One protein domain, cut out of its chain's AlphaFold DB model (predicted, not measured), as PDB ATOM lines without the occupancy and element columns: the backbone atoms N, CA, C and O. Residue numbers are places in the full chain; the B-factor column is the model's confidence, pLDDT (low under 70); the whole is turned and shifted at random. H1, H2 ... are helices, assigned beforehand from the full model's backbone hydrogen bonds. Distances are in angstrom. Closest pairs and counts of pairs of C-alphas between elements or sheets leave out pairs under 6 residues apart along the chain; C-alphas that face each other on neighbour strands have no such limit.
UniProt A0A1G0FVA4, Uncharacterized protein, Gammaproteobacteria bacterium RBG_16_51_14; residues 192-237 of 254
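Overview. This is residues 192 to 237 of the 254 residues of an uncharacterized protein of Gammaproteobacteria bacterium RBG_16_51_14 (UniProt A0A1G0FVA4). The printed part has little regular structure: a small body, mostly loops, holds one short helix, H1, and a tail of residues 229 to 237, which includes the short helix H2, sticks out from it. The tail makes much of the length. The 46 printed residues have two named helices, H1 then H2, and no named strand; the class is all helix, with 11 residues in named elements. The whole is only just loose, close to extended, with a radius of gyration of the C-alphas of 14.0 A, and spans 47 by 24 by 13 A.

Arrangement. H1, residues 204 to 210, and H2, residues 231 to 234, are apart. Every O i to N i+4 pair in H1 is within hydrogen-bond range; H2 is too short for one.

Along the chain. H1 begins at C-alpha 204 (162.911, 180.316, 146.520) and is 10.0 A long. H2, 5.7 A long, ends at C-alpha 234 (137.511, 195.330, 141.794).

Size, cuts and confidence. The C-alphas farthest apart, Gly 192 and Val 237, are 47.6 A apart. The printed part has no cut. The link from H1 to H2 is long, 20 residues. Residues 223 to 237 have pLDDT under 70.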
ATOM      1  N   GLY A 192     172.648 197.915 156.246       86.38
ATOM      2  CA  GLY A 192     173.700 197.871 157.267       86.38
ATOM      3  C   GLY A 192     173.201 197.912 158.718       86.38
ATOM      4  O   GLY A 192     173.985 197.626 159.617       86.38
ATOM      5  N   TYR A 193     171.919 198.208 158.949       86.69
ATOM      6  CA  TYR A 193     171.321 198.269 160.291       86.69
ATOM      7  C   TYR A 193     170.259 197.194 160.512       86.69
ATOM      8  O   TYR A 193     170.125 196.667 161.614       86.69
ATOM      9  N   GLU A 194     169.516 196.853 159.464       84.69
ATOM     10  CA  GLU A 194     168.486 195.825 159.506       84.69
ATOM     11  C   GLU A 194     168.944 194.564 158.779       84.69
ATOM     12  O   GLU A 194     169.741 194.608 157.838       84.69
ATOM     13  N   LYS A 195     168.398 193.413 159.180       80.88
ATOM     14  CA  LYS A 195     168.572 192.184 158.410       80.88
ATOM     15  C   LYS A 195     167.761 192.310 157.123       80.88
ATOM     16  O   LYS A 195     166.553 192.529 157.154       80.88
ATOM     17  N   ARG A 196     168.427 192.183 155.977       82.62
ATOM     18  CA  ARG A 196     167.753 192.153 154.680       82.62
ATOM     19  C   ARG A 196     167.085 190.794 154.516       82.62
ATOM     20  O   ARG A 196     167.782 189.797 154.349       82.62
ATOM     21  N   LEU A 197     165.758 190.765 154.555       84.25
ATOM     22  CA  LEU A 197     164.983 189.542 154.378       84.25
ATOM     23  C   LEU A 197     164.292 189.528 153.009       84.25
ATOM     24  O   LEU A 197     163.724 190.541 152.593       84.25
ATOM     25  N   PRO A 198     164.316 188.396 152.292       83.88
ATOM     26  CA  PRO A 198     163.511 188.232 151.097       83.88
ATOM     27  C   PRO A 198     162.016 188.250 151.455       83.88
ATOM     28  O   PRO A 198     161.612 187.581 152.412       83.88
ATOM     29  N   PRO A 199     161.173 188.963 150.685       82.12
ATOM     30  CA  PRO A 199     159.731 188.958 150.902       82.12
ATOM     31  C   PRO A 199     159.146 187.541 150.868       82.12
ATOM     32  O   PRO A 199     159.559 186.720 150.049       82.12
ATOM     33  N   ALA A 200     158.150 187.259 151.710       81.12
ATOM     34  CA  ALA A 200     157.580 185.915 151.872       81.12
ATOM     35  C   ALA A 200     156.920 185.333 150.614       81.12
ATOM     36  O   ALA A 200     156.732 184.125 150.513       81.12
ATOM     37  N   TRP A 201     156.563 186.180 149.656       73.50
ATOM     38  CA  TRP A 201     155.973 185.780 148.381       73.50
ATOM     39  C   TRP A 201     156.997 185.587 147.260       73.50
ATOM     40  O   TRP A 201     156.618 185.165 146.166       73.50
ATOM     41  N   LEU A 202     158.266 185.938 147.483       79.69
ATOM     42  CA  LEU A 202     159.320 185.739 146.498       79.69
ATOM     43  C   LEU A 202     159.638 184.244 146.416       79.69
ATOM     44  O   LEU A 202     159.882 183.615 147.446       79.69
ATOM     45  N   SER A 203     159.643 183.674 145.208       82.69
ATOM     46  CA  SER A 203     159.972 182.257 145.041       82.69
ATOM     47  C   SER A 203     161.392 181.963 145.522       82.69
ATOM     48  O   SER A 203     162.282 182.815 145.442       82.69
ATOM     49  N   ASP A 204     161.610 180.739 146.004       82.38
ATOM     50  CA  ASP A 204     162.911 180.316 146.520       82.38
ATOM     51  C   ASP A 204     164.026 180.496 145.489       82.38
ATOM     52  O   ASP A 204     165.104 180.961 145.846       82.38
ATOM     53  N   ASP A 205     163.759 180.199 144.216       86.50
ATOM     54  CA  ASP A 205     164.747 180.337 143.144       86.50
ATOM     55  C   ASP A 205     165.162 181.796 142.936       86.50
ATOM     56  O   ASP A 205     166.350 182.101 142.932       86.50
ATOM     57  N   VAL A 206     164.207 182.731 142.880       83.31
ATOM     58  CA  VAL A 206     164.539 184.160 142.745       83.31
ATOM     59  C   VAL A 206     165.225 184.677 144.008       83.31
ATOM     60  O   VAL A 206     166.158 185.475 143.931       83.31
ATOM     61  N   ALA A 207     164.815 184.204 145.186       84.19
ATOM     62  CA  ALA A 207     165.486 184.561 146.427       84.19
ATOM     63  C   ALA A 207     166.944 184.074 146.465       84.19
ATOM     64  O   ALA A 207     167.784 184.776 147.022       84.19
ATOM     65  N   ARG A 208     167.259 182.913 145.874       84.12
ATOM     66  CA  ARG A 208     168.640 182.412 145.764       84.12
ATOM     67  C   ARG A 208     169.513 183.279 144.865       84.12
ATOM     68  O   ARG A 208     170.670 183.489 145.205       84.12
ATOM     69  N   GLU A 209     168.953 183.803 143.779       87.06
ATOM     70  CA  GLU A 209     169.675 184.671 142.837       87.06
ATOM     71  C   GLU A 209     169.920 186.083 143.392       87.06
ATOM     72  O   GLU A 209     170.936 186.709 143.099       87.06
ATOM     73  N   VAL A 210     168.985 186.609 144.191       83.31
ATOM     74  CA  VAL A 210     168.996 188.024 144.611       83.31
ATOM     75  C   VAL A 210     169.545 188.227 146.031       83.31
ATOM     76  O   VAL A 210     170.049 189.309 146.337       83.31
ATOM     77  N   PHE A 211     169.457 187.219 146.905       83.62
ATOM     78  CA  PHE A 211     169.843 187.324 148.318       83.62
ATOM     79  C   PHE A 211     170.997 186.380 148.669       83.62
ATOM     80  O   PHE A 211     171.087 185.247 148.186       83.62
ATOM     81  N   PHE A 212     171.866 186.828 149.576       81.94
ATOM     82  CA  PHE A 212     172.964 186.011 150.100       81.94
ATOM     83  C   PHE A 212     172.444 184.840 150.949       81.94
ATOM     84  O   PHE A 212     171.310 184.868 151.426       81.94
ATOM     85  N   ASP A 213     173.246 183.780 151.111       77.50
ATOM     86  CA  ASP A 213     172.820 182.537 151.783       77.50
ATOM     87  C   ASP A 213     172.274 182.785 153.203       77.50
ATOM     88  O   ASP A 213     171.248 182.222 153.587       77.50
ATOM     89  N   ASP A 214     172.912 183.680 153.958       76.62
ATOM     90  CA  ASP A 214     172.551 184.065 155.329       76.62
ATOM     91  C   ASP A 214     171.220 184.837 155.423       76.62
ATOM     92  O   ASP A 214     170.538 184.810 156.452       76.62
ATOM     93  N   GLN A 215     170.814 185.488 154.334       77.12
ATOM     94  CA  GLN A 215     169.563 186.242 154.236       77.12
ATOM     95  C   GLN A 215     168.358 185.346 153.925       77.12
ATOM     96  O   GLN A 215     167.224 185.736 154.189       77.12
ATOM     97  N   ARG A 216     168.572 184.139 153.382       72.75
ATOM     98  CA  ARG A 216     167.494 183.260 152.889       72.75
ATOM     99  C   ARG A 216     166.816 182.413 153.960       72.75
ATOM    100  O   ARG A 216     165.790 181.802 153.678       72.75
ATOM    101  N   MET A 217     167.382 182.352 155.164       73.81
ATOM    102  CA  MET A 217     166.855 181.510 156.244       73.81
ATOM    103  C   MET A 217     165.505 181.985 156.793       73.81
ATOM    104  O   MET A 217     164.781 181.209 157.409       73.81
ATOM    105  N   GLU A 218     165.169 183.251 156.571       83.56
ATOM    106  CA  GLU A 218     163.956 183.889 157.070       83.56
ATOM    107  C   GLU A 218     163.259 184.646 155.937       83.56
ATOM    108  O   GLU A 218     163.871 185.014 154.932       83.56
ATOM    109  N   ARG A 219     161.953 184.866 156.095       83.62
ATOM    110  CA  ARG A 219     161.111 185.568 155.125       83.62
ATOM    111  C   ARG A 219     160.466 186.782 155.774       83.62
ATOM    112  O   ARG A 219     159.972 186.683 156.895       83.62
ATOM    113  N   ASP A 220     160.406 187.893 155.047       80.12
ATOM    114  CA  ASP A 220     159.632 189.058 155.474       80.12
ATOM    115  C   ASP A 220     158.149 188.858 155.128       80.12
ATOM    116  O   ASP A 220     157.738 188.952 153.967       80.12
ATOM    117  N   THR A 221     157.343 188.553 156.143       78.31
ATOM    118  CA  THR A 221     155.894 188.339 156.017       78.31
ATOM    119  C   THR A 221     155.085 189.634 156.035       78.31
ATOM    120  O   THR A 221     153.881 189.596 155.779       78.31
ATOM    121  N   SER A 222     155.721 190.778 156.307       73.44
ATOM    122  CA  SER A 222     155.049 192.079 156.341       73.44
ATOM    123  C   SER A 222     154.817 192.665 154.945       73.44
ATOM    124  O   SER A 222     153.940 193.511 154.774       73.44
ATOM    125  N   ILE A 223     155.563 192.195 153.938       68.88
ATOM    126  CA  ILE A 223     155.518 192.721 152.572       68.88
ATOM    127  C   ILE A 223     154.463 191.960 151.751       68.88
ATOM    128  O   ILE A 223     154.624 190.761 151.514       68.88
ATOM    129  N   PRO A 224     153.418 192.627 151.229       63.59
ATOM    130  CA  PRO A 224     152.404 191.984 150.397       63.59
ATOM    131  C   PRO A 224     152.956 191.512 149.042       63.59
ATOM    132  O   PRO A 224     153.781 192.183 148.415       63.59
ATOM    133  N   SER A 225     152.450 190.375 148.551       62.38
ATOM    134  CA  SER A 225     152.796 189.842 147.225       62.38
ATOM    135  C   SER A 225     152.392 190.771 146.096       62.38
ATOM    136  O   SER A 225     151.265 191.253 146.084       62.38
ATOM    137  N   PHE A 226     153.270 190.930 145.097       56.91
ATOM    138  CA  PHE A 226     152.930 191.587 143.828       56.91
ATOM    139  C   PHE A 226     151.694 190.962 143.157       56.91
ATOM    140  O   PHE A 226     150.949 191.667 142.486       56.91
ATOM    141  N   TYR A 227     151.461 189.659 143.362       51.62
ATOM    142  CA  TYR A 227     150.401 188.895 142.696       51.62
ATOM    143  C   TYR A 227     149.165 188.639 143.571       51.62
ATOM    144  O   TYR A 227     148.087 188.429 143.029       51.62
ATOM    145  N   ASN A 228     149.287 188.690 144.908       47.81
ATOM    146  CA  ASN A 228     148.150 188.428 145.811       47.81
ATOM    147  C   ASN A 228     147.389 189.694 146.225       47.81
ATOM    148  O   ASN A 228     146.368 189.588 146.911       47.81
ATOM    149  N   VAL A 229     147.835 190.895 145.831       49.03
ATOM    150  CA  VAL A 229     146.986 192.093 145.926       49.03
ATOM    151  C   VAL A 229     145.966 192.009 144.789       49.03
ATOM    152  O   VAL A 229     146.117 192.613 143.733       49.03
ATOM    153  N   ASN A 230     144.956 191.165 145.008       43.97
ATOM    154  CA  ASN A 230     143.870 190.857 144.089       43.97
ATOM    155  C   ASN A 230     143.297 192.127 143.447       43.97
ATOM    156  O   ASN A 230     142.491 192.837 144.055       43.97
ATOM    157  N   TYR A 231     143.611 192.329 142.167       41.47
ATOM    158  CA  TYR A 231     142.769 193.119 141.267       41.47
ATOM    159  C   TYR A 231     141.339 192.539 141.201       41.47
ATOM    160  O   TYR A 231     140.384 193.261 140.931       41.47
ATOM    161  N   GLU A 232     141.159 191.257 141.542       37.59
ATOM    162  CA  GLU A 232     139.876 190.539 141.504       37.59
ATOM    163  C   GLU A 232     138.821 191.030 142.511       37.59
ATOM    164  O   GLU A 232     137.636 190.759 142.332       37.59
ATOM    165  N   LYS A 233     139.184 191.826 143.530       39.38
ATOM    166  CA  LYS A 233     138.171 192.505 144.366       39.38
ATOM    167  C   LYS A 233     137.635 193.808 143.752       39.38
ATOM    168  O   LYS A 233     136.805 194.460 144.377       39.38
ATOM    169  N   GLN A 234     138.065 194.189 142.543       40.75
ATOM    170  CA  GLN A 234     137.511 195.330 141.794       40.75
ATOM    171  C   GLN A 234     136.402 194.946 140.794       40.75
ATOM    172  O   GLN A 234     135.867 195.829 140.128       40.75
ATOM    173  N   THR A 235     136.009 193.669 140.692       33.28
ATOM    174  CA  THR A 235     134.977 193.216 139.735       33.28
ATOM    175  C   THR A 235     133.733 192.598 140.365       33.28
ATOM    176  O   THR A 235     132.908 192.049 139.633       33.28
ATOM    177  N   THR A 236     133.511 192.705 141.681       32.12
ATOM    178  CA  THR A 236     132.163 192.438 142.204       32.12
ATOM    179  C   THR A 236     131.249 193.567 141.750       32.12
ATOM    180  O   THR A 236     131.203 194.640 142.352       32.12
ATOM    181  N   VAL A 237     130.589 193.310 140.621       32.69
ATOM    182  CA  VAL A 237     129.448 194.024 140.053       32.69
ATOM    183  C   VAL A 237     128.613 194.629 141.187       32.69
ATOM    184  O   VAL A 237     128.227 193.884 142.091       32.69
TER     185      VAL A 237